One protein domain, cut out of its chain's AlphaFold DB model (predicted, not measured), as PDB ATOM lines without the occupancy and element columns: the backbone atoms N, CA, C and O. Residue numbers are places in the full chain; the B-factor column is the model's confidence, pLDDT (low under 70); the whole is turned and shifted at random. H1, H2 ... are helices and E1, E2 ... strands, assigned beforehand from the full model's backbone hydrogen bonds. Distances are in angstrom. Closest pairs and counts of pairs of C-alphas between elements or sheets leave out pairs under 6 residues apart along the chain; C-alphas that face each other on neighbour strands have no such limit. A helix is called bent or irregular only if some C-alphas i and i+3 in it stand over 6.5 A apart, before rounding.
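Overview. This is residues 336 to 418 and 568 to 587 of the 594 residues of the protein "Shikimate dehydrogenase" of Hortaea werneckii EXF-2000 (UniProt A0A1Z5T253). A small sheet of three strands, E2 to E4, has H2 and H3 over one face and H4 near one end of E4; E1 reaches from this body to a separate pair of helices, H1 and H5. The printed part has 103 residues, with nine named elements in the order H1 E1 H2 E2 H3 H4 E3 E4 H5. The sheet runs E2 E3 E4, antiparallel, and the class is mixed. The whole is compact, with a radius of gyration of the C-alphas of 14.6 A and spans of 36 by 29 by 27 A.

Along the chain. H1, residues 336 to 340, begins at C-alpha 336 (-8.554, 43.403, -25.719). E1, 345 to 351, is 19.4 A long. H2 is 355 to 362, irregular, with C-alphas 357 and 360 7.4 A apart. E2, 367 to 372, is 14.0 A; H3 is 380 to 383 and H4 389 to 394. E3, 399 to 403, and E4, 410 to 414, measure 13.0 A and 12.7 A. H5, 575 to 586, spans 16.0 A and ends at C-alpha 586 (0.390, 32.896, -26.670).

Arrangement. N 400 and O 370 of E3 and E2 are 2.8 A apart; in the hairpin E3 and E4, N 412 and O 401 are 2.8 A apart. H2 lies over E2 at a height of 10.5 A over the sheet, on the same face as H3. H4 only grazes the sheet. H1 touches H5, closest at the C-alphas of Ala 336 and Ile 578, 5.4 A. E1 and E2 are near each other. Every O i to N i+4 pair is within hydrogen-bond range in H1, H4 and H5; H2 has 1 of 4, and 4 of 5 O i to N i+3 pairs; H3 is too short for an O i to N i+4 pair.

Size, cuts and confidence. The farthest C-alphas, of His 407 and Gly 587, are 44.7 A apart. Residues 419 to 567 are not printed; C-alphas 418 and 568 are 17.4 A apart. Of the links printed whole, none is long. Residue 407 alone is under pLDDT 70.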
ATOM      1  N   ALA A 336      -7.767  43.897 -24.589       97.19
ATOM      2  CA  ALA A 336      -8.554  43.403 -25.719       97.19
ATOM      3  C   ALA A 336     -10.052  43.633 -25.491       97.19
ATOM      4  O   ALA A 336     -10.732  44.139 -26.384       97.19
ATOM      5  N   GLY A 337     -10.538  43.347 -24.278       95.06
ATOM      6  CA  GLY A 337     -11.913  43.638 -23.890       95.06
ATOM      7  C   GLY A 337     -12.236  45.133 -23.934       95.06
ATOM      8  O   GLY A 337     -13.248  45.520 -24.506       95.06
ATOM      9  N   PHE A 338     -11.374  45.997 -23.392       96.75
ATOM     10  CA  PHE A 338     -11.579  47.451 -23.433       96.75
ATOM     11  C   PHE A 338     -11.557  47.993 -24.864       96.75
ATOM     12  O   PHE A 338     -12.390  48.824 -25.215       96.75
ATOM     13  N   LYS A 339     -10.658  47.484 -25.714       95.62
ATOM     14  CA  LYS A 339     -10.590  47.859 -27.130       95.62
ATOM     15  C   LYS A 339     -11.844  47.443 -27.897       95.62
ATOM     16  O   LYS A 339     -12.329  48.235 -28.700       95.62
ATOM     17  N   HIS A 340     -12.347  46.227 -27.677       94.19
ATOM     18  CA  HIS A 340     -13.570  45.739 -28.324       94.19
ATOM     19  C   HIS A 340     -14.771  46.625 -27.977       94.19
ATOM     20  O   HIS A 340     -15.505  47.055 -28.863       94.19
ATOM     21  N   ASP A 341     -14.892  46.978 -26.700       87.88
ATOM     22  CA  ASP A 341     -15.990  47.777 -26.158       87.88
ATOM     23  C   ASP A 341     -15.824  49.292 -26.333       87.88
ATOM     24  O   ASP A 341     -16.669  50.063 -25.866       87.88
ATOM     25  N   GLN A 342     -14.738  49.714 -26.990       91.75
ATOM     26  CA  GLN A 342     -14.358  51.113 -27.208       91.75
ATOM     27  C   GLN A 342     -14.256  51.920 -25.902       91.75
ATOM     28  O   GLN A 342     -14.552  53.114 -25.851       91.75
ATOM     29  N   LEU A 343     -13.813  51.264 -24.828       88.81
ATOM     30  CA  LEU A 343     -13.579  51.887 -23.534       88.81
ATOM     31  C   LEU A 343     -12.175  52.518 -23.517       88.81
ATOM     32  O   LEU A 343     -11.195  51.828 -23.807       88.81
ATOM     33  N   PRO A 344     -12.024  53.796 -23.122       94.50
ATOM     34  CA  PRO A 344     -10.744  54.497 -23.020       94.50
ATOM     35  C   PRO A 344      -9.996  54.101 -21.741       94.50
ATOM     36  O   PRO A 344      -9.403  54.927 -21.051       94.50
ATOM     37  N   PHE A 345     -10.076  52.824 -21.383       96.94
ATOM     38  CA  PHE A 345      -9.443  52.259 -20.208       96.94
ATOM     39  C   PHE A 345      -8.132  51.606 -20.609       96.94
ATOM     40  O   PHE A 345      -7.981  51.096 -21.722       96.94
ATOM     41  N   ARG A 346      -7.177  51.595 -19.685       97.56
ATOM     42  CA  ARG A 346      -5.887  50.946 -19.893       97.56
ATOM     43  C   ARG A 346      -5.591  50.002 -18.748       97.56
ATOM     44  O   ARG A 346      -5.722  50.380 -17.594       97.56
ATOM     45  N   TYR A 347      -5.154  48.793 -19.074       98.56
ATOM     46  CA  TYR A 347      -4.747  47.783 -18.106       98.56
ATOM     47  C   TYR A 347      -3.226  47.591 -18.118       98.56
ATOM     48  O   TYR A 347      -2.645  47.348 -19.180       98.56
ATOM     49  N   GLN A 348      -2.573  47.660 -16.954       97.44
ATOM     50  CA  GLN A 348      -1.111  47.595 -16.836       97.44
ATOM     51  C   GLN A 348      -0.619  46.649 -15.733       97.44
ATOM     52  O   GLN A 348      -1.284  46.418 -14.729       97.44
ATOM     53  N   ILE A 349       0.607  46.144 -15.888       97.38
ATOM     54  CA  ILE A 349       1.301  45.395 -14.832       97.38
ATOM     55  C   ILE A 349       1.950  46.373 -13.854       97.38
ATOM     56  O   ILE A 349       2.612  47.336 -14.264       97.38
ATOM     57  N   ARG A 350       1.778  46.109 -12.557       97.19
ATOM     58  CA  ARG A 350       2.452  46.832 -11.477       97.19
ATOM     59  C   ARG A 350       3.006  45.843 -10.463       97.19
ATOM     60  O   ARG A 350       2.288  45.308  -9.622       97.19
ATOM     61  N   GLU A 351       4.306  45.601 -10.586       94.38
ATOM     62  CA  GLU A 351       5.044  44.756  -9.659       94.38
ATOM     63  C   GLU A 351       5.409  45.531  -8.399       94.38
ATOM     64  O   GLU A 351       5.854  46.677  -8.462       94.38
ATOM     65  N   SER A 352       5.245  44.889  -7.251       93.31
ATOM     66  CA  SER A 352       5.763  45.403  -5.997       93.31
ATOM     67  C   SER A 352       6.081  44.260  -5.036       93.31
ATOM     68  O   SER A 352       5.248  43.357  -4.893       93.31
ATOM     69  N   PRO A 353       7.230  44.289  -4.335       90.12
ATOM     70  CA  PRO A 353       7.548  43.303  -3.303       90.12
ATOM     71  C   PRO A 353       6.526  43.267  -2.158       90.12
ATOM     72  O   PRO A 353       6.300  42.209  -1.577       90.12
ATOM     73  N   GLY A 354       5.887  44.401  -1.856       91.25
ATOM     74  CA  GLY A 354       4.866  44.531  -0.817       91.25
ATOM     75  C   GLY A 354       3.660  45.316  -1.321       91.25
ATOM     76  O   GLY A 354       3.796  46.230  -2.127       91.25
ATOM     77  N   ILE A 355       2.469  44.981  -0.831       93.25
ATOM     78  CA  ILE A 355       1.216  45.567  -1.328       93.25
ATOM     79  C   ILE A 355       1.118  47.088  -1.069       93.25
ATOM     80  O   ILE A 355       0.417  47.787  -1.788       93.25
ATOM     81  N   ASP A 356       1.874  47.635  -0.108       93.44
ATOM     82  CA  ASP A 356       1.946  49.088   0.138       93.44
ATOM     83  C   ASP A 356       2.616  49.868  -0.994       93.44
ATOM     84  O   ASP A 356       2.299  51.036  -1.214       93.44
ATOM     85  N   GLY A 357       3.487  49.226  -1.778       91.94
ATOM     86  CA  GLY A 357       4.167  49.892  -2.887       91.94
ATOM     87  C   GLY A 357       3.230  50.323  -4.019       91.94
ATOM     88  O   GLY A 357       3.646  51.095  -4.879       91.94
ATOM     89  N   VAL A 358       1.970  49.874  -4.017       95.00
ATOM     90  CA  VAL A 358       0.942  50.277  -4.993       95.00
ATOM     91  C   VAL A 358      -0.168  51.147  -4.393       95.00
ATOM     92  O   VAL A 358      -1.080  51.529  -5.123       95.00
ATOM     93  N   ALA A 359      -0.088  51.520  -3.107       94.06
ATOM     94  CA  ALA A 359      -1.103  52.341  -2.431       94.06
ATOM     95  C   ALA A 359      -1.376  53.659  -3.179       94.06
ATOM     96  O   ALA A 359      -2.518  53.968  -3.510       94.06
ATOM     97  N   HIS A 360      -0.306  54.350  -3.580       94.06
ATOM     98  CA  HIS A 360      -0.373  55.596  -4.349       94.06
ATOM     99  C   HIS A 360      -1.109  55.466  -5.696       94.06
ATOM    100  O   HIS A 360      -1.551  56.468  -6.245       94.06
ATOM    101  N   LEU A 361      -1.221  54.258  -6.267       96.00
ATOM    102  CA  LEU A 361      -2.008  54.018  -7.480       96.00
ATOM    103  C   LEU A 361      -3.489  53.846  -7.156       96.00
ATOM    104  O   LEU A 361      -4.332  54.324  -7.905       96.00
ATOM    105  N   ILE A 362      -3.790  53.175  -6.044       95.50
ATOM    106  CA  ILE A 362      -5.152  52.932  -5.561       95.50
ATOM    107  C   ILE A 362      -5.817  54.241  -5.108       95.50
ATOM    108  O   ILE A 362      -7.037  54.360  -5.167       95.50
ATOM    109  N   GLU A 363      -5.040  55.233  -4.683       91.88
ATOM    110  CA  GLU A 363      -5.532  56.543  -4.236       91.88
ATOM    111  C   GLU A 363      -5.871  57.511  -5.380       91.88
ATOM    112  O   GLU A 363      -6.502  58.536  -5.138       91.88
ATOM    113  N   ARG A 364      -5.487  57.206  -6.627       92.94
ATOM    114  CA  ARG A 364      -5.731  58.103  -7.765       92.94
ATOM    115  C   ARG A 364      -7.213  58.159  -8.139       92.94
ATOM    116  O   ARG A 364      -7.902  57.135  -8.144       92.94
ATOM    117  N   ASP A 365      -7.660  59.334  -8.575       89.75
ATOM    118  CA  ASP A 365      -9.023  59.548  -9.078       89.75
ATOM    119  C   ASP A 365      -9.333  58.709 -10.330       89.75
ATOM    120  O   ASP A 365     -10.467  58.269 -10.525       89.75
ATOM    121  N   ASP A 366      -8.320  58.443 -11.160       93.31
ATOM    122  CA  ASP A 366      -8.433  57.642 -12.383       93.31
ATOM    123  C   ASP A 366      -8.278  56.129 -12.152       93.31
ATOM    124  O   ASP A 366      -8.374  55.356 -13.107       93.31
ATOM    125  N   PHE A 367      -8.075  55.669 -10.911       95.94
ATOM    126  CA  PHE A 367      -8.016  54.240 -10.605       95.94
ATOM    127  C   PHE A 367      -9.381  53.590 -10.851       95.94
ATOM    128  O   PHE A 367     -10.358  53.868 -10.149       95.94
ATOM    129  N   GLY A 368      -9.448  52.710 -11.850       94.44
ATOM    130  CA  GLY A 368     -10.665  51.999 -12.240       94.44
ATOM    131  C   GLY A 368     -10.894  50.689 -11.493       94.44
ATOM    132  O   GLY A 368     -12.035  50.247 -11.380       94.44
ATOM    133  N   GLY A 369      -9.830  50.086 -10.967       97.75
ATOM    134  CA  GLY A 369      -9.854  48.779 -10.318       97.75
ATOM    135  C   GLY A 369      -8.541  48.034 -10.527       97.75
ATOM    136  O   GLY A 369      -7.654  48.485 -11.257       97.75
ATOM    137  N   ALA A 370      -8.393  46.877  -9.888       98.62
ATOM    138  CA  ALA A 370      -7.209  46.053 -10.095       98.62
ATOM    139  C   ALA A 370      -7.470  44.570  -9.858       98.62
ATOM    140  O   ALA A 370      -8.206  44.203  -8.946       98.62
ATOM    141  N   SER A 371      -6.799  43.714 -10.625       98.56
ATOM    142  CA  SER A 371      -6.567  42.336 -10.203       98.56
ATOM    143  C   SER A 371      -5.434  42.299  -9.184       98.56
ATOM    144  O   SER A 371      -4.480  43.077  -9.246       98.56
ATOM    145  N   VAL A 372      -5.489  41.337  -8.277       98.00
ATOM    146  CA  VAL A 372      -4.483  41.114  -7.244       98.00
ATOM    147  C   VAL A 372      -4.070  39.655  -7.305       98.00
ATOM    148  O   VAL A 372      -4.903  38.752  -7.266       98.00
ATOM    149  N   THR A 373      -2.772  39.405  -7.414       94.31
ATOM    150  CA  THR A 373      -2.216  38.055  -7.462       94.31
ATOM    151  C   THR A 373      -1.149  37.850  -6.387       94.31
ATOM    152  O   THR A 373      -0.974  38.682  -5.496       94.31
ATOM    153  N   MET A 374      -0.489  36.692  -6.405       87.81
ATOM    154  CA  MET A 374       0.549  36.330  -5.446       87.81
ATOM    155  C   MET A 374       1.619  37.439  -5.330       87.81
ATOM    156  O   MET A 374       2.045  37.985  -6.352       87.81
ATOM    157  N   PRO A 375       2.085  37.767  -4.110       91.19
ATOM    158  CA  PRO A 375       1.682  37.226  -2.801       91.19
ATOM    159  C   PRO A 375       0.574  38.036  -2.096       91.19
ATOM    160  O   PRO A 375       0.273  37.795  -0.930       91.19
ATOM    161  N   HIS A 376      -0.055  38.992  -2.780       94.94
ATOM    162  CA  HIS A 376      -0.770  40.099  -2.134       94.94
ATOM    163  C   HIS A 376      -2.237  39.826  -1.780       94.94
ATOM    164  O   HIS A 376      -2.834  40.615  -1.045       94.94
ATOM    165  N   LYS A 377      -2.821  38.708  -2.238       95.69
ATOM    166  CA  LYS A 377      -4.264  38.407  -2.093       95.69
ATOM    167  C   LYS A 377      -4.789  38.440  -0.650       95.69
ATOM    168  O   LYS A 377      -5.956  38.747  -0.432       95.69
ATOM    169  N   LEU A 378      -3.941  38.135   0.334       93.62
ATOM    170  CA  LEU A 378      -4.321  38.136   1.755       93.62
ATOM    171  C   LEU A 378      -4.156  39.514   2.419       93.62
ATOM    172  O   LEU A 378      -4.750  39.778   3.458       93.62
ATOM    173  N   GLN A 379      -3.354  40.405   1.832       94.56
ATOM    174  CA  GLN A 379      -2.962  41.678   2.450       94.56
ATOM    175  C   GLN A 379      -3.678  42.886   1.846       94.56
ATOM    176  O   GLN A 379      -3.720  43.943   2.467       94.56
ATOM    177  N   VAL A 380      -4.235  42.754   0.638       96.31
ATOM    178  CA  VAL A 380      -4.840  43.879  -0.093       96.31
ATOM    179  C   VAL A 380      -6.135  44.405   0.542       96.31
ATOM    180  O   VAL A 380      -6.535  45.534   0.269       96.31
ATOM    181  N   HIS A 381      -6.757  43.632   1.440       94.38
ATOM    182  CA  HIS A 381      -7.983  44.016   2.144       94.38
ATOM    183  C   HIS A 381      -7.871  45.366   2.869       94.38
ATOM    184  O   HIS A 381      -8.864  46.075   2.981       94.38
ATOM    185  N   LYS A 382      -6.666  45.769   3.299       95.56
ATOM    186  CA  LYS A 382      -6.433  47.061   3.967       95.56
ATOM    187  C   LYS A 382      -6.732  48.289   3.101       95.56
ATOM    188  O   LYS A 382      -6.914  49.372   3.639       95.56
ATOM    189  N   PHE A 383      -6.775  48.127   1.778       94.44
ATOM    190  CA  PHE A 383      -7.143  49.195   0.844       94.44
ATOM    191  C   PHE A 383      -8.641  49.228   0.527       94.44
ATOM    192  O   PHE A 383      -9.097  50.112  -0.197       94.44
ATOM    193  N   CYS A 384      -9.406  48.269   1.046       93.75
ATOM    194  CA  CYS A 384     -10.826  48.133   0.779       93.75
ATOM    195  C   CYS A 384     -11.632  48.768   1.917       93.75
ATOM    196  O   CYS A 384     -11.407  48.466   3.086       93.75
ATOM    197  N   GLN A 385     -12.606  49.612   1.579       93.12
ATOM    198  CA  GLN A 385     -13.597  50.095   2.547       93.12
ATOM    199  C   GLN A 385     -14.690  49.046   2.784       93.12
ATOM    200  O   GLN A 385     -15.323  49.039   3.836       93.12
ATOM    201  N   GLN A 386     -14.909  48.161   1.807       91.56
ATOM    202  CA  GLN A 386     -15.884  47.076   1.864       91.56
ATOM    203  C   GLN A 386     -15.291  45.788   1.291       91.56
ATOM    204  O   GLN A 386     -14.354  45.816   0.496       91.56
ATOM    205  N   GLN A 387     -15.842  44.642   1.675       92.88
ATOM    206  CA  GLN A 387     -15.515  43.348   1.081       92.88
ATOM    207  C   GLN A 387     -16.815  42.629   0.738       92.88
ATOM    208  O   GLN A 387     -17.791  42.742   1.485       92.88
ATOM    209  N   SER A 388     -16.835  41.903  -0.380       86.19
ATOM    210  CA  SER A 388     -17.954  41.012  -0.683       86.19
ATOM    211  C   SER A 388     -18.053  39.919   0.387       86.19
ATOM    212  O   SER A 388     -17.050  39.536   1.000       86.19
ATOM    213  N   GLN A 389     -19.258  39.389   0.615       84.12
ATOM    214  CA  GLN A 389     -19.438  38.266   1.545       84.12
ATOM    215  C   GLN A 389     -18.573  37.067   1.138       84.12
ATOM    216  O   GLN A 389     -17.985  36.405   1.990       84.12
ATOM    217  N   THR A 390     -18.415  36.842  -0.166       87.19
ATOM    218  CA  THR A 390     -17.584  35.763  -0.693       87.19
ATOM    219  C   THR A 390     -16.096  35.988  -0.430       87.19
ATOM    220  O   THR A 390     -15.405  35.061  -0.013       87.19
ATOM    221  N   ALA A 391     -15.586  37.213  -0.595       92.69
ATOM    222  CA  ALA A 391     -14.199  37.527  -0.252       92.69
ATOM    223  C   ALA A 391     -13.924  37.389   1.252       92.69
ATOM    224  O   ALA A 391     -12.848  36.912   1.620       92.69
ATOM    225  N   LEU A 392     -14.897  37.740   2.105       91.81
ATOM    226  CA  LEU A 392     -14.825  37.514   3.551       91.81
ATOM    227  C   LEU A 392     -14.762  36.017   3.884       91.81
ATOM    228  O   LEU A 392     -13.856  35.606   4.605       91.81
ATOM    229  N   ALA A 393     -15.657  35.209   3.310       90.81
ATOM    230  CA  ALA A 393     -15.693  33.761   3.528       90.81
ATOM    231  C   ALA A 393     -14.407  33.063   3.049       90.81
ATOM    232  O   ALA A 393     -13.847  32.213   3.736       90.81
ATOM    233  N   ILE A 394     -13.884  33.453   1.881       95.44
ATOM    234  CA  ILE A 394     -12.628  32.913   1.335       95.44
ATOM    235  C   ILE A 394     -11.407  33.422   2.130       95.44
ATOM    236  O   ILE A 394     -10.370  32.752   2.235       95.44
ATOM    237  N   GLY A 395     -11.493  34.640   2.668       94.69
ATOM    238  CA  GLY A 395     -10.382  35.338   3.307       94.69
ATOM    239  C   GLY A 395      -9.257  35.710   2.342       94.69
ATOM    240  O   GLY A 395      -8.093  35.741   2.739       94.69
ATOM    241  N   ALA A 396      -9.573  35.929   1.065       96.38
ATOM    242  CA  ALA A 396      -8.618  36.365   0.051       96.38
ATOM    243  C   ALA A 396      -9.316  37.212  -1.016       96.38
ATOM    244  O   ALA A 396     -10.404  36.865  -1.467       96.38
ATOM    245  N   ILE A 397      -8.650  38.272  -1.474       98.19
ATOM    246  CA  ILE A 397      -9.151  39.189  -2.503       98.19
ATOM    247  C   ILE A 397      -8.248  39.085  -3.730       98.19
ATOM    248  O   ILE A 397      -7.030  39.246  -3.623       98.19
ATOM    249  N   ASN A 398      -8.836  38.836  -4.901       98.19
ATOM    250  CA  ASN A 398      -8.128  38.888  -6.185       98.19
ATOM    251  C   ASN A 398      -8.603  40.058  -7.069       98.19
ATOM    252  O   ASN A 398      -8.036  40.254  -8.140       98.19
ATOM    253  N   THR A 399      -9.628  40.806  -6.648       98.50
ATOM    254  CA  THR A 399     -10.274  41.843  -7.459       98.50
ATOM    255  C   THR A 399     -10.637  43.049  -6.597       98.50
ATOM    256  O   THR A 399     -11.340  42.924  -5.603       98.50
ATOM    257  N   LEU A 400     -10.163  44.232  -6.983       98.44
ATOM    258  CA  LEU A 400     -10.564  45.518  -6.418       98.44
ATOM    259  C   LEU A 400     -11.541  46.196  -7.373       98.44
ATOM    260  O   LEU A 400     -11.213  46.407  -8.544       98.44
ATOM    261  N   VAL A 401     -12.719  46.548  -6.864       96.06
ATOM    262  CA  VAL A 401     -13.800  47.194  -7.614       96.06
ATOM    263  C   VAL A 401     -14.038  48.585  -7.046       96.06
ATOM    264  O   VAL A 401     -14.198  48.749  -5.838       96.06
ATOM    265  N   VAL A 402     -14.063  49.593  -7.914       93.25
ATOM    266  CA  VAL A 402     -14.309  50.985  -7.522       93.25
ATOM    267  C   VAL A 402     -15.747  51.352  -7.846       93.25
ATOM    268  O   VAL A 402     -16.174  51.250  -8.994       93.25
ATOM    269  N   SER A 403     -16.474  51.844  -6.847       84.44
ATOM    270  CA  SER A 403     -17.803  52.437  -7.007       84.44
ATOM    271  C   SER A 403     -17.812  53.880  -6.496       84.44
ATOM    272  O   SER A 403     -16.943  54.281  -5.722       84.44
ATOM    273  N   GLY A 404     -18.766  54.688  -6.969       75.19
ATOM    274  CA  GLY A 404     -18.827  56.118  -6.650       75.19
ATOM    275  C   GLY A 404     -17.711  56.949  -7.300       75.19
ATOM    276  O   GLY A 404     -16.909  56.444  -8.088       75.19
ATOM    277  N   GLN A 405     -17.694  58.252  -7.016       72.25
ATOM    278  CA  GLN A 405     -16.711  59.230  -7.508       72.25
ATOM    279  C   GLN A 405     -16.434  60.283  -6.424       72.25
ATOM    280  O   GLN A 405     -17.292  60.533  -5.569       72.25
ATOM    281  N   GLY A 406     -15.253  60.908  -6.463       73.69
ATOM    282  CA  GLY A 406     -14.844  61.937  -5.501       73.69
ATOM    283  C   GLY A 406     -14.946  61.451  -4.051       73.69
ATOM    284  O   GLY A 406     -14.479  60.366  -3.718       73.69
ATOM    285  N   HIS A 407     -15.616  62.224  -3.194       69.38
ATOM    286  CA  HIS A 407     -15.785  61.897  -1.771       69.38
ATOM    287  C   HIS A 407     -16.652  60.654  -1.493       69.38
ATOM    288  O   HIS A 407     -16.579  60.110  -0.397       69.38
ATOM    289  N   ASN A 408     -17.434  60.182  -2.471       75.38
ATOM    290  CA  ASN A 408     -18.277  58.985  -2.343       75.38
ATOM    291  C   ASN A 408     -17.607  57.726  -2.918       75.38
ATOM    292  O   ASN A 408     -18.277  56.724  -3.163       75.38
ATOM    293  N   ARG A 409     -16.305  57.788  -3.215       86.31
ATOM    294  CA  ARG A 409     -15.549  56.672  -3.778       86.31
ATOM    295  C   ARG A 409     -15.377  55.554  -2.746       86.31
ATOM    296  O   ARG A 409     -14.846  55.785  -1.664       86.31
ATOM    297  N   VAL A 410     -15.767  54.335  -3.115       90.00
ATOM    298  CA  VAL A 410     -15.661  53.126  -2.287       90.00
ATOM    299  C   VAL A 410     -14.931  52.038  -3.069       90.00
ATOM    300  O   VAL A 410     -15.340  51.679  -4.176       90.00
ATOM    301  N   ILE A 411     -13.865  51.497  -2.481       95.81
ATOM    302  CA  ILE A 411     -13.156  50.318  -2.981       95.81
ATOM    303  C   ILE A 411     -13.704  49.085  -2.270       95.81
ATOM    304  O   ILE A 411     -13.589  48.951  -1.049       95.81
ATOM    305  N   THR A 412     -14.262  48.172  -3.060       96.69
ATOM    306  CA  THR A 412     -14.727  46.866  -2.600       96.69
ATOM    307  C   THR A 412     -13.743  45.784  -3.022       96.69
ATOM    308  O   THR A 412     -13.361  45.710  -4.191       96.69
ATOM    309  N   GLY A 413     -13.324  44.955  -2.070       97.12
ATOM    310  CA  GLY A 413     -12.536  43.756  -2.331       97.12
ATOM    311  C   GLY A 413     -13.428  42.560  -2.640       97.12
ATOM    312  O   GLY A 413     -14.339  42.258  -1.870       97.12
ATOM    313  N   ASP A 414     -13.147  41.873  -3.741       97.38
ATOM    314  CA  ASP A 414     -13.867  40.684  -4.185       97.38
ATOM    315  C   ASP A 414     -12.910  39.552  -4.606       97.38
ATOM    316  O   ASP A 414     -11.691  39.737  -4.749       97.38
ATOM    317  N   ASN A 415     -13.461  38.358  -4.808       97.50
ATOM    318  CA  ASN A 415     -12.745  37.189  -5.290       97.50
ATOM    319  C   ASN A 415     -13.474  36.577  -6.496       97.50
ATOM    320  O   ASN A 415     -14.603  36.126  -6.367       97.50
ATOM    321  N   THR A 416     -12.820  36.531  -7.653       96.56
ATOM    322  CA  THR A 416     -13.320  35.912  -8.892       96.56
ATOM    323  C   THR A 416     -12.590  34.614  -9.244       96.56
ATOM    324  O   THR A 416     -12.921  33.966 -10.234       96.56
ATOM    325  N   ASP A 417     -11.582  34.201  -8.461       97.38
ATOM    326  CA  ASP A 417     -10.922  32.912  -8.699       97.38
ATOM    327  C   ASP A 417     -11.911  31.767  -8.450       97.38
ATOM    328  O   ASP A 417     -11.952  30.809  -9.221       97.38
ATOM    329  N   TRP A 418     -12.719  31.871  -7.384       96.62
ATOM    330  CA  TRP A 418     -13.668  30.817  -7.022       96.62
ATOM    331  C   TRP A 418     -14.757  30.657  -8.085       96.62
ATOM    332  O   TRP A 418     -15.097  29.529  -8.419       96.62
ATOM    333  N   TRP A 568     -15.979  45.487 -13.333       93.88
ATOM    334  CA  TRP A 568     -15.406  46.807 -13.612       93.88
ATOM    335  C   TRP A 568     -16.185  47.636 -14.626       93.88
ATOM    336  O   TRP A 568     -16.223  48.863 -14.522       93.88
ATOM    337  N   THR A 569     -16.753  46.987 -15.639       88.19
ATOM    338  CA  THR A 569     -17.386  47.675 -16.773       88.19
ATOM    339  C   THR A 569     -18.908  47.680 -16.692       88.19
ATOM    340  O   THR A 569     -19.546  48.479 -17.375       88.19
ATOM    341  N   GLY A 570     -19.496  46.791 -15.883       82.25
ATOM    342  CA  GLY A 570     -20.928  46.499 -15.893       82.25
ATOM    343  C   GLY A 570     -21.395  45.767 -17.158       82.25
ATOM    344  O   GLY A 570     -22.599  45.643 -17.371       82.25
ATOM    345  N   ARG A 571     -20.468  45.312 -18.014       84.88
ATOM    346  CA  ARG A 571     -20.741  44.653 -19.297       84.88
ATOM    347  C   ARG A 571     -20.234  43.218 -19.281       84.88
ATOM    348  O   ARG A 571     -19.225  42.917 -18.651       84.88
ATOM    349  N   GLU A 572     -20.905  42.338 -20.013       83.94
ATOM    350  CA  GLU A 572     -20.377  40.996 -20.254       83.94
ATOM    351  C   GLU A 572     -19.056  41.073 -21.022       83.94
ATOM    352  O   GLU A 572     -18.909  41.859 -21.959       83.94
ATOM    353  N   ALA A 573     -18.086  40.250 -20.627       85.62
ATOM    354  CA  ALA A 573     -16.791  40.237 -21.285       85.62
ATOM    355  C   ALA A 573     -16.936  39.768 -22.744       85.62
ATOM    356  O   ALA A 573     -17.550  38.720 -22.979       85.62
ATOM    357  N   PRO A 574     -16.337  40.455 -23.734       90.12
ATOM    358  CA  PRO A 574     -16.361  40.016 -25.127       90.12
ATOM    359  C   PRO A 574     -15.430  38.809 -25.317       90.12
ATOM    360  O   PRO A 574     -14.312  38.926 -25.826       90.12
ATOM    361  N   LYS A 575     -15.899  37.629 -24.879       90.75
ATOM    362  CA  LYS A 575     -15.109  36.395 -24.737       90.75
ATOM    363  C   LYS A 575     -14.319  36.071 -25.995       90.75
ATOM    364  O   LYS A 575     -13.119  35.851 -25.904       90.75
ATOM    365  N   LYS A 576     -14.956  36.139 -27.169       88.31
ATOM    366  CA  LYS A 576     -14.302  35.877 -28.459       88.31
ATOM    367  C   LYS A 576     -13.114  36.810 -28.708       88.31
ATOM    368  O   LYS A 576     -12.023  36.334 -28.984       88.31
ATOM    369  N   ALA A 577     -13.300  38.123 -28.563       91.19
ATOM    370  CA  ALA A 577     -12.233  39.096 -28.803       91.19
ATOM    371  C   ALA A 577     -11.065  38.931 -27.817       91.19
ATOM    372  O   ALA A 577      -9.902  39.056 -28.196       91.19
ATOM    373  N   ILE A 578     -11.380  38.622 -26.556       94.06
ATOM    374  CA  ILE A 578     -10.388  38.337 -25.518       94.06
ATOM    375  C   ILE A 578      -9.614  37.055 -25.847       94.06
ATOM    376  O   ILE A 578      -8.384  37.062 -25.830       94.06
ATOM    377  N   VAL A 579     -10.320  35.968 -26.162       90.25
ATOM    378  CA  VAL A 579      -9.734  34.669 -26.509       90.25
ATOM    379  C   VAL A 579      -8.846  34.794 -27.745       90.25
ATOM    380  O   VAL A 579      -7.694  34.369 -27.694       90.25
ATOM    381  N   ASP A 580      -9.321  35.451 -28.804       89.19
ATOM    382  CA  ASP A 580      -8.553  35.685 -30.031       89.19
ATOM    383  C   ASP A 580      -7.263  36.477 -29.734       89.19
ATOM    384  O   ASP A 580      -6.192  36.152 -30.249       89.19
ATOM    385  N   ALA A 581      -7.323  37.481 -28.850       93.25
ATOM    386  CA  ALA A 581      -6.149  38.253 -28.444       93.25
ATOM    387  C   ALA A 581      -5.147  37.435 -27.617       93.25
ATOM    388  O   ALA A 581      -3.933  37.592 -27.786       93.25
ATOM    389  N   VAL A 582      -5.629  36.555 -26.737       90.62
ATOM    390  CA  VAL A 582      -4.761  35.637 -25.991       90.62
ATOM    391  C   VAL A 582      -4.132  34.613 -26.932       90.62
ATOM    392  O   VAL A 582      -2.921  34.424 -26.866       90.62
ATOM    393  N   ILE A 583      -4.894  34.023 -27.859       87.81
ATOM    394  CA  ILE A 583      -4.370  33.107 -28.887       87.81
ATOM    395  C   ILE A 583      -3.296  33.800 -29.727       87.81
ATOM    396  O   ILE A 583      -2.231  33.229 -29.941       87.81
ATOM    397  N   ALA A 584      -3.517  35.043 -30.156       88.06
ATOM    398  CA  ALA A 584      -2.525  35.791 -30.924       88.06
ATOM    399  C   ALA A 584      -1.230  36.066 -30.133       88.06
ATOM    400  O   ALA A 584      -0.154  36.159 -30.719       88.06
ATOM    401  N   LYS A 585      -1.323  36.207 -28.803       85.25
ATOM    402  CA  LYS A 585      -0.184  36.476 -27.909       85.25
ATOM    403  C   LYS A 585       0.585  35.209 -27.529       85.25
ATOM    404  O   LYS A 585       1.806  35.256 -27.405       85.25
ATOM    405  N   GLU A 586      -0.130  34.114 -27.294       80.88
ATOM    406  CA  GLU A 586       0.390  32.896 -26.670       80.88
ATOM    407  C   GLU A 586       0.507  31.724 -27.678       80.88
ATOM    408  O   GLU A 586       1.391  30.880 -27.549       80.88
ATOM    409  N   GLY A 587      -0.294  31.673 -28.737       72.69
ATOM    410  CA  GLY A 587      -0.357  30.548 -29.678       72.69
ATOM    411  C   GLY A 587      -1.548  29.614 -29.416       72.69
ATOM    412  O   GLY A 587      -2.206  29.690 -28.380       72.69
TER     413      GLY A 587